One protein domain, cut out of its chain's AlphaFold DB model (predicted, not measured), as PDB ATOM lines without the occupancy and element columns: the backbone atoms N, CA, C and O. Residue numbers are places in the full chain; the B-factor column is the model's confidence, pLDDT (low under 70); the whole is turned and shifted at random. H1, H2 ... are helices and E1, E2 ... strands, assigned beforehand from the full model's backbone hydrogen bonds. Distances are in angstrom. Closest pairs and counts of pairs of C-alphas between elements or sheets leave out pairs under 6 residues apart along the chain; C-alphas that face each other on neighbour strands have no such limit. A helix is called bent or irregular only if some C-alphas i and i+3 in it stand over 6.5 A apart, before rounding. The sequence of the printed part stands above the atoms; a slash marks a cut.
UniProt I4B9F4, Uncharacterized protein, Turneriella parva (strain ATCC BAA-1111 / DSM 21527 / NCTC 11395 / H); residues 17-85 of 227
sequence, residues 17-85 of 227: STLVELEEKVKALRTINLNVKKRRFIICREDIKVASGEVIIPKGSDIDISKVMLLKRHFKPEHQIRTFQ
ATOM      1  N   SER A  17     -45.414-102.827  61.331       91.06
ATOM      2  CA  SER A  17     -44.922-103.228  60.011       91.06
ATOM      3  C   SER A  17     -43.682-104.097  60.171       91.06
ATOM      4  O   SER A  17     -42.867-103.835  61.057       91.06
ATOM      5  N   THR A  18     -43.498-105.087  59.295       92.94
ATOM      6  CA  THR A  18     -42.157-105.667  59.107       92.94
ATOM      7  C   THR A  18     -41.217-104.600  58.552       92.94
ATOM      8  O   THR A  18     -41.662-103.588  58.002       92.94
ATOM      9  N   LEU A  19     -39.907-104.823  58.640       93.81
ATOM     10  CA  LEU A  19     -38.939-103.921  58.025       93.81
ATOM     11  C   LEU A  19     -39.110-103.836  56.497       93.81
ATOM     12  O   LEU A  19     -38.935-102.759  55.929       93.81
ATOM     13  N   VAL A  20     -39.511-104.935  55.848       91.94
ATOM     14  CA  VAL A  20     -39.832-104.958  54.407       91.94
ATOM     15  C   VAL A  20     -41.023-104.058  54.095       91.94
ATOM     16  O   VAL A  20     -40.919-103.168  53.254       91.94
ATOM     17  N   GLU A  21     -42.138-104.216  54.807       91.44
ATOM     18  CA  GLU A  21     -43.306-103.355  54.587       91.44
ATOM     19  C   GLU A  21     -43.027-101.905  54.925       91.44
ATOM     20  O   GLU A  21     -43.561-101.015  54.277       91.44
ATOM     21  N   LEU A  22     -42.227-101.648  55.957       93.06
ATOM     22  CA  LEU A  22     -41.871-100.292  56.331       93.06
ATOM     23  C   LEU A  22     -41.102 -99.608  55.196       93.06
ATOM     24  O   LEU A  22     -41.386 -98.457  54.871       93.06
ATOM     25  N   GLU A  23     -40.184-100.327  54.545       93.38
ATOM     26  CA  GLU A  23     -39.491 -99.854  53.346       93.38
ATOM     27  C   GLU A  23     -40.465 -99.560  52.198       93.38
ATOM     28  O   GLU A  23     -40.414 -98.475  51.611       93.38
ATOM     29  N   GLU A  24     -41.367-100.493  51.890       91.00
ATOM     30  CA  GLU A  24     -42.377-100.330  50.838       91.00
ATOM     31  C   GLU A  24     -43.306 -99.146  51.115       91.00
ATOM     32  O   GLU A  24     -43.505 -98.294  50.248       91.00
ATOM     33  N   LYS A  25     -43.825 -99.045  52.345       90.56
ATOM     34  CA  LYS A  25     -44.692 -97.952  52.788       90.56
ATOM     35  C   LYS A  25     -43.977 -96.611  52.640       90.56
ATOM     36  O   LYS A  25     -44.524 -95.708  52.019       90.56
ATOM     37  N   VAL A  26     -42.748 -96.466  53.143       92.50
ATOM     38  CA  VAL A  26     -41.999 -95.199  53.056       92.50
ATOM     39  C   VAL A  26     -41.720 -94.799  51.603       92.50
ATOM     40  O   VAL A  26     -41.863 -93.624  51.250       92.50
ATOM     41  N   LYS A  27     -41.369 -95.758  50.733       91.06
ATOM     42  CA  LYS A  27     -41.197 -95.504  49.293       91.06
ATOM     43  C   LYS A  27     -42.504 -95.058  48.641       91.06
ATOM     44  O   LYS A  27     -42.502 -94.073  47.904       91.06
ATOM     45  N   ALA A  28     -43.612 -95.726  48.949       88.44
ATOM     46  CA  ALA A  28     -44.921 -95.353  48.434       88.44
ATOM     47  C   ALA A  28     -45.341 -93.957  48.906       88.44
ATOM     48  O   ALA A  28     -45.691 -93.113  48.083       88.44
ATOM     49  N   LEU A  29     -45.213 -93.666  50.205       89.12
ATOM     50  CA  LEU A  29     -45.550 -92.360  50.766       89.12
ATOM     51  C   LEU A  29     -44.736 -91.230  50.127       89.12
ATOM     52  O   LEU A  29     -45.280 -90.149  49.919       89.12
ATOM     53  N   ARG A  30     -43.468 -91.461  49.757       88.25
ATOM     54  CA  ARG A  30     -42.667 -90.473  49.015       88.25
ATOM     55  C   ARG A  30     -43.333 -90.082  47.694       88.25
ATOM     56  O   ARG A  30     -43.410 -88.894  47.405       88.25
ATOM     57  N   THR A  31     -43.829 -91.050  46.926       86.50
ATOM     58  CA  THR A  31     -44.537 -90.808  45.655       86.50
ATOM     59  C   THR A  31     -45.913 -90.186  45.877       86.50
ATOM     60  O   THR A  31     -46.287 -89.236  45.188       86.50
ATOM     61  N   ILE A  32     -46.657 -90.680  46.871       85.56
ATOM     62  CA  ILE A  32     -47.984 -90.164  47.223       85.56
ATOM     63  C   ILE A  32     -47.888 -88.681  47.587       85.56
ATOM     64  O   ILE A  32     -48.619 -87.862  47.033       85.56
ATOM     65  N   ASN A  33     -46.919 -88.323  48.433       87.81
ATOM     66  CA  ASN A  33     -46.669 -86.959  48.906       87.81
ATOM     67  C   ASN A  33     -46.301 -85.951  47.808       87.81
ATOM     68  O   ASN A  33     -46.351 -84.756  48.074       87.81
ATOM     69  N   LEU A  34     -45.983 -86.392  46.585       84.94
ATOM     70  CA  LEU A  34     -45.822 -85.487  45.437       84.94
ATOM     71  C   LEU A  34     -47.160 -84.954  44.907       84.94
ATOM     72  O   LEU A  34     -47.175 -83.947  44.209       84.94
ATOM     73  N   ASN A  35     -48.270 -85.639  45.198       78.69
ATOM     74  CA  ASN A  35     -49.562 -85.399  44.552       78.69
ATOM     75  C   ASN A  35     -50.705 -85.107  45.539       78.69
ATOM     76  O   ASN A  35     -51.774 -84.674  45.112       78.69
ATOM     77  N   VAL A  36     -50.519 -85.347  46.840       77.06
ATOM     78  CA  VAL A  36     -51.570 -85.136  47.851       77.06
ATOM     79  C   VAL A  36     -51.469 -83.771  48.528       77.06
ATOM     80  O   VAL A  36     -50.389 -83.220  48.719       77.06
ATOM     81  N   LYS A  37     -52.619 -83.240  48.962       73.56
ATOM     82  CA  LYS A  37     -52.707 -81.938  49.648       73.56
ATOM     83  C   LYS A  37     -52.107 -81.926  51.057       73.56
ATOM     84  O   LYS A  37     -51.736 -80.862  51.543       73.56
ATOM     85  N   LYS A  38     -52.056 -83.073  51.742       79.75
ATOM     86  CA  LYS A  38     -51.452 -83.200  53.077       79.75
ATOM     87  C   LYS A  38     -50.450 -84.339  53.078       79.75
ATOM     88  O   LYS A  38     -50.736 -85.419  52.567       79.75
ATOM     89  N   ARG A  39     -49.291 -84.086  53.684       85.81
ATOM     90  CA  ARG A  39     -48.214 -85.064  53.815       85.81
ATOM     91  C   ARG A  39     -48.671 -86.247  54.668       85.81
ATOM     92  O   ARG A  39     -49.112 -86.064  55.799       85.81
ATOM     93  N   ARG A  40     -48.480 -87.451  54.144       87.94
ATOM     94  CA  ARG A  40     -48.553 -88.719  54.870       87.94
ATOM     95  C   ARG A  40     -47.185 -89.075  55.426       87.94
ATOM     96  O   ARG A  40     -46.160 -88.836  54.778       87.94
ATOM     97  N   PHE A  41     -47.165 -89.645  56.617       91.00
ATOM     98  CA  PHE A  41     -45.941 -89.957  57.339       91.00
ATOM     99  C   PHE A  41     -46.164 -91.154  58.261       91.00
ATOM    100  O   PHE A  41     -47.297 -91.518  58.569       91.00
ATOM    101  N   ILE A  42     -45.066 -91.767  58.692       93.69
ATOM    102  CA  ILE A  42     -45.067 -92.880  59.638       93.69
ATOM    103  C   ILE A  42     -44.214 -92.445  60.812       93.69
ATOM    104  O   ILE A  42     -43.094 -91.992  60.604       93.69
ATOM    105  N   ILE A  43     -44.723 -92.590  62.028       94.88
ATOM    106  CA  ILE A  43     -44.003 -92.274  63.259       94.88
ATOM    107  C   ILE A  43     -43.627 -93.565  63.974       94.88
ATOM    108  O   ILE A  43     -44.403 -94.520  64.024       94.88
ATOM    109  N   CYS A  44     -42.447 -93.583  64.581       95.06
ATOM    110  CA  CYS A  44     -42.050 -94.646  65.486       95.06
ATOM    111  C   CYS A  44     -42.778 -94.540  66.838       95.06
ATOM    112  O   CYS A  44     -42.774 -93.483  67.472       95.06
ATOM    113  N   ARG A  45     -43.404 -95.625  67.312       94.44
ATOM    114  CA  ARG A  45     -44.176 -95.607  68.574       94.44
ATOM    115  C   ARG A  45     -43.359 -95.916  69.824       94.44
ATOM    116  O   ARG A  45     -43.858 -95.699  70.931       94.44
ATOM    117  N   GLU A  46     -42.135 -96.388  69.659       93.62
ATOM    118  CA  GLU A  46     -41.229 -96.765  70.741       93.62
ATOM    119  C   GLU A  46     -39.784 -96.409  70.385       93.62
ATOM    120  O   GLU A  46     -39.490 -96.107  69.235       93.62
ATOM    121  N   ASP A  47     -38.886 -96.405  71.367       96.50
ATOM    122  CA  ASP A  47     -37.462 -96.265  71.070       96.50
ATOM    123  C   ASP A  47     -36.963 -97.557  70.425       96.50
ATOM    124  O   ASP A  47     -37.052 -98.629  71.030       96.50
ATOM    125  N   ILE A  48     -36.402 -97.461  69.221       95.50
ATOM    126  CA  ILE A  48     -35.788 -98.610  68.562       95.50
ATOM    127  C   ILE A  48     -34.335 -98.690  69.001       95.50
ATOM    128  O   ILE A  48     -33.530 -97.799  68.711       95.50
ATOM    129  N   LYS A  49     -34.015 -99.782  69.693       95.62
ATOM    130  CA  LYS A  49     -32.690-100.047  70.244       95.62
ATOM    131  C   LYS A  49     -32.019-101.192  69.510       95.62
ATOM    132  O   LYS A  49     -32.655-102.200  69.215       95.62
ATOM    133  N   VAL A  50     -30.727-101.050  69.250       93.12
ATOM    134  CA  VAL A  50     -29.895-102.164  68.779       93.12
ATOM    135  C   VAL A  50     -29.530-103.089  69.944       93.12
ATOM    136  O   VAL A  50     -29.794-102.774  71.104       93.12
ATOM    137  N   ALA A  51     -28.899-104.230  69.660       89.62
ATOM    138  CA  ALA A  51     -28.540-105.222  70.681       89.62
ATOM    139  C   ALA A  51     -27.648-104.665  71.812       89.62
ATOM    140  O   ALA A  51     -27.703-105.170  72.929       89.62
ATOM    141  N   SER A  52     -26.866-103.610  71.550       92.62
ATOM    142  CA  SER A  52     -26.058-102.914  72.564       92.62
ATOM    143  C   SER A  52     -26.878-102.044  73.529       92.62
ATOM    144  O   SER A  52     -26.331-101.535  74.500       92.62
ATOM    145  N   GLY A  53     -28.176-101.846  73.273       91.69
ATOM    146  CA  GLY A  53     -29.054-100.967  74.049       91.69
ATOM    147  C   GLY A  53     -29.066 -99.506  73.587       91.69
ATOM    148  O   GLY A  53     -29.887 -98.728  74.076       91.69
ATOM    149  N   GLU A  54     -28.212 -99.136  72.629       95.56
ATOM    150  CA  GLU A  54     -28.201 -97.812  72.005       95.56
ATOM    151  C   GLU A  54     -29.504 -97.558  71.229       95.56
ATOM    152  O   GLU A  54     -29.955 -98.406  70.455       95.56
ATOM    153  N   VAL A  55     -30.104 -96.381  71.431       96.62
ATOM    154  CA  VAL A  55     -31.295 -95.933  70.698       96.62
ATOM    155  C   VAL A  55     -30.866 -95.386  69.342       96.62
ATOM    156  O   VAL A  55     -30.223 -94.343  69.271       96.62
ATOM    157  N   ILE A  56     -31.275 -96.054  68.266       96.31
ATOM    158  CA  ILE A  56     -30.975 -95.623  66.892       96.31
ATOM    159  C   ILE A  56     -32.113 -94.821  66.255       96.31
ATOM    160  O   ILE A  56     -31.882 -94.051  65.326       96.31
ATOM    161  N   ILE A  57     -33.344 -94.981  66.749       96.75
ATOM    162  CA  ILE A  57     -34.493 -94.149  66.376       96.75
ATOM    163  C   ILE A  57     -35.310 -93.876  67.643       96.75
ATOM    164  O   ILE A  57     -35.828 -94.830  68.227       96.75
ATOM    165  N   PRO A  58     -35.453 -92.610  68.074       96.62
ATOM    166  CA  PRO A  58     -36.259 -92.288  69.239       96.62
ATOM    167  C   PRO A  58     -37.758 -92.333  68.924       96.62
ATOM    168  O   PRO A  58     -38.192 -92.009  67.809       96.62
ATOM    169  N   LYS A  59     -38.558 -92.672  69.936       96.69
ATOM    170  CA  LYS A  59     -40.020 -92.601  69.905       96.69
ATOM    171  C   LYS A  59     -40.492 -91.227  69.423       96.69
ATOM    172  O   LYS A  59     -39.955 -90.196  69.815       96.69
ATOM    173  N   GLY A  60     -41.539 -91.208  68.602       94.88
ATOM    174  CA  GLY A  60     -42.100 -89.976  68.045       94.88
ATOM    175  C   GLY A  60     -41.403 -89.497  66.770       94.88
ATOM    176  O   GLY A  60     -41.911 -88.593  66.115       94.88
ATOM    177  N   SER A  61     -40.291 -90.119  66.370       95.94
ATOM    178  CA  SER A  61     -39.604 -89.765  65.126       95.94
ATOM    179  C   SER A  61     -40.376 -90.215  63.894       95.94
ATOM    180  O   SER A  61     -40.776 -91.379  63.806       95.94
ATOM    181  N   ASP A  62     -40.470 -89.332  62.899       95.38
ATOM    182  CA  ASP A  62     -40.809 -89.708  61.524       95.38
ATOM    183  C   ASP A  62     -39.863 -90.810  61.034       95.38
ATOM    184  O   ASP A  62     -38.656 -90.730  61.257       95.38
ATOM    185  N   ILE A  63     -40.382 -91.798  60.318       95.81
ATOM    186  CA  ILE A  63     -39.616 -92.845  59.647       95.81
ATOM    187  C   ILE A  63     -39.541 -92.498  58.159       95.81
ATOM    188  O   ILE A  63     -40.537 -92.511  57.439       95.81
ATOM    189  N   ASP A  64     -38.331 -92.183  57.710       94.69
ATOM    190  CA  ASP A  64     -37.973 -91.903  56.320       94.69
ATOM    191  C   ASP A  64     -37.060 -93.012  55.764       94.69
ATOM    192  O   ASP A  64     -36.709 -93.970  56.459       94.69
ATOM    193  N   ILE A  65     -36.674 -92.902  54.488       95.00
ATOM    194  CA  ILE A  65     -35.879 -93.947  53.831       95.00
ATOM    195  C   ILE A  65     -34.498 -94.114  54.478       95.00
ATOM    196  O   ILE A  65     -33.994 -95.230  54.557       95.00
ATOM    197  N   SER A  66     -33.903 -93.037  54.994       95.81
ATOM    198  CA  SER A  66     -32.596 -93.080  55.653       95.81
ATOM    199  C   SER A  66     -32.669 -93.887  56.949       95.81
ATOM    200  O   SER A  66     -31.811 -94.731  57.204       95.81
ATOM    201  N   LYS A  67     -33.739 -93.697  57.728       96.56
ATOM    202  CA  LYS A  67     -34.021 -94.487  58.934       96.56
ATOM    203  C   LYS A  67     -34.307 -95.951  58.620       96.56
ATOM    204  O   LYS A  67     -33.790 -96.821  59.311       96.56
ATOM    205  N   VAL A  68     -35.050 -96.246  57.554       96.62
ATOM    206  CA  VAL A  68     -35.235 -97.633  57.090       96.62
ATOM    207  C   VAL A  68     -33.889 -98.279  56.744       96.62
ATOM    208  O   VAL A  68     -33.615 -99.398  57.173       96.62
ATOM    209  N   MET A  69     -33.010 -97.572  56.026       96.31
ATOM    210  CA  MET A  69     -31.677 -98.085  55.689       96.31
ATOM    211  C   MET A  69     -30.801 -98.304  56.925       96.31
ATOM    212  O   MET A  69     -30.023 -99.256  56.944       96.31
ATOM    213  N   LEU A  70     -30.936 -97.468  57.959       96.06
ATOM    214  CA  LEU A  70     -30.289 -97.688  59.252       96.06
ATOM    215  C   LEU A  70     -30.816 -98.965  59.922       96.06
ATOM    216  O   LEU A  70     -30.020 -99.821  60.294       96.06
ATOM    217  N   LEU A  71     -32.138 -99.146  59.995       96.06
ATOM    218  CA  LEU A  71     -32.760-100.348  60.565       96.06
ATOM    219  C   LEU A  71     -32.295-101.634  59.862       96.06
ATOM    220  O   LEU A  71     -31.985-102.617  60.532       96.06
ATOM    221  N   LYS A  72     -32.151-101.616  58.530       96.19
ATOM    222  CA  LYS A  72     -31.671-102.765  57.733       96.19
ATOM    223  C   LYS A  72     -30.241-103.200  58.046       96.19
ATOM    224  O   LYS A  72     -29.876-104.322  57.716       96.19
ATOM    225  N   ARG A  73     -29.427-102.348  58.679       95.31
ATOM    226  CA  ARG A  73     -28.074-102.718  59.130       95.31
ATOM    227  C   ARG A  73     -28.088-103.531  60.421       95.31
ATOM    228  O   ARG A  73     -27.107-104.208  60.710       95.31
ATOM    229  N   HIS A  74     -29.172-103.454  61.193       95.94
ATOM    230  CA  HIS A  74     -29.244-104.015  62.543       95.94
ATOM    231  C   HIS A  74     -30.315-105.095  62.712       95.94
ATOM    232  O   HIS A  74     -30.209-105.910  63.626       95.94
ATOM    233  N   PHE A  75     -31.328-105.128  61.844       96.00
ATOM    234  CA  PHE A  75     -32.464-106.036  61.969       96.00
ATOM    235  C   PHE A  75     -32.702-106.858  60.709       96.00
ATOM    236  O   PHE A  75     -32.420-106.431  59.589       96.00
ATOM    237  N   LYS A  76     -33.273-108.048  60.913       95.44
ATOM    238  CA  LYS A  76     -33.728-108.914  59.826       95.44
ATOM    239  C   LYS A  76     -34.992-108.350  59.151       95.44
ATOM    240  O   LYS A  76     -35.747-107.631  59.809       95.44
ATOM    241  N   PRO A  77     -35.257-108.699  57.879       93.94
ATOM    242  CA  PRO A  77     -36.433-108.239  57.131       93.94
ATOM    243  C   PRO A  77     -37.782-108.425  57.856       93.94
ATOM    244  O   PRO A  77     -38.648-107.555  57.810       93.94
ATOM    245  N   GLU A  78     -37.945-109.537  58.565       93.38
ATOM    246  CA  GLU A  78     -39.150-109.939  59.298       93.38
ATOM    247  C   GLU A  78     -39.327-109.253  60.664       93.38
ATOM    248  O   GLU A  78     -40.352-109.441  61.327       93.38
ATOM    249  N   HIS A  79     -38.348-108.452  61.097       93.50
ATOM    250  CA  HIS A  79     -38.410-107.746  62.372       93.50
ATOM    251  C   HIS A  79     -39.594-106.770  62.398       93.50
ATOM    252  O   HIS A  79     -39.768-105.963  61.482       93.50
ATOM    253  N   GLN A  80     -40.409-106.856  63.449       92.88
ATOM    254  CA  GLN A  80     -41.610-106.040  63.612       92.88
ATOM    255  C   GLN A  80     -41.258-104.702  64.251       92.88
ATOM    256  O   GLN A  80     -40.721-104.657  65.353       92.88
ATOM    257  N   ILE A  81     -41.634-103.617  63.585       93.19
ATOM    258  CA  ILE A  81     -41.515-102.254  64.091       93.19
ATOM    259  C   ILE A  81     -42.909-101.750  64.454       93.19
ATOM    260  O   ILE A  81     -43.839-101.833  63.645       93.19
ATOM    261  N   ARG A  82     -43.071-101.208  65.667       93.62
ATOM    262  CA  ARG A  82     -44.313-100.540  66.070       93.62
ATOM    263  C   ARG A  82     -44.353 -99.120  65.527       93.62
ATOM    264  O   ARG A  82     -43.497 -98.284  65.824       93.62
ATOM    265  N   THR A  83     -45.392 -98.837  64.760       92.62
ATOM    266  CA  THR A  83     -45.542 -97.590  64.016       92.62
ATOM    267  C   THR A  83     -46.877 -96.931  64.309       92.62
ATOM    268  O   THR A  83     -47.812 -97.560  64.790       92.62
ATOM    269  N   PHE A  84     -46.969 -95.638  64.044       90.62
ATOM    270  CA  PHE A  84     -48.225 -94.920  63.932       90.62
ATOM    271  C   PHE A  84     -48.281 -94.321  62.537       90.62
ATOM    272  O   PHE A  84     -47.324 -93.682  62.103       90.62
ATOM    273  N   GLN A  85     -49.390 -94.537  61.847       88.62
ATOM    274  CA  GLN A  85     -49.627 -93.989  60.529       88.62
ATOM    275  C   GLN A  85     -51.071 -93.450  60.509       88.62
ATOM    276  O   GLN A  85     -52.001 -94.196  60.816       88.62
TER     277      GLN A  85
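Overview. This is residues 17 to 85 of the 227 residues of an uncharacterized protein of Turneriella parva (strain ATCC BAA-1111 / DSM 21527 / NCTC 11395 / H) (UniProt I4B9F4). Two helices, H1 and H2, lie side by side and run opposite ways, with loops and two short strands, E1 and E2, over one side of the pair. The shape is drawn out lengthwise, from a turn of the long link at Lys 37 to another at Ser 52, and short pairings tie parts of that link to the two strands. The printed part has 69 residues with two named helices and two named strands, in the order H1, E1, H2, E2; the class is mixed, helices and strands, with under half of the residues in named elements. E1 and E2 pair with no named strand. The whole is compact, with a radius of gyration of the C-alphas of 12.1 A, and its outline is elongated, with spans of 41 by 21 by 16 A.

Arrangement. The longest helix is H1, residues 19 to 32, and it touches H2, residues 65 to 74. Their closest C-alphas are those of Glu 23 and Val 68, 6.1 A apart, and their lines stand at a shallow tilt of 8 degrees, opposite ways. Every O i to N i+4 pair of H1 is within hydrogen-bond range, and 4 of 6 are in H2. The closest C-alphas of H1 and E2, residues 80 to 84, are those of Leu 19 and Gln 80, 6.5 A apart. The closest C-alphas of H2 and E1, residues 55 to 57, are those of Ile 57 and Lys 67, 7.5 A apart. E1 and E2 are apart. Residues 17 to 18 pair antiparallel with residues 80 to 81 of E2, and residues 43 to 44 with residues 83 to 84 of E2. Residues 48 to 49 pair antiparallel with residues 55 to 57 of E1.

Along the chain. H1 begins at C-alpha 19 (-38.939, -103.921, 58.025) and ends at C-alpha 32 (-47.984, -90.164, 47.223), 19.7 A from first to last C-alpha. E1 has 3 residues, Val 55 to Ile 57. H2, from Ile 65 to His 74, measures 14.9 A. E2, from Gln 80 to Phe 84, measures 12.9 A and ends at C-alpha 84 (-48.225, -94.920, 63.932). Neither helix is bent.

Size, cuts and confidence. The two C-alphas farthest apart are those of Lys 37 and Ser 52, at 40.9 A, while the first and last printed C-alphas, those of Ser 17 and Gln 85, are 10.4 A apart. The link from H1 to E1 is long, with 22 residues, 33 to 54. The link from E1 to H2 is short, with 7 residues, and that from H2 to E2 is tight, with 5. The printed part has no cut. The mean pLDDT of the printed part is 92.2, and no printed residue is under 70.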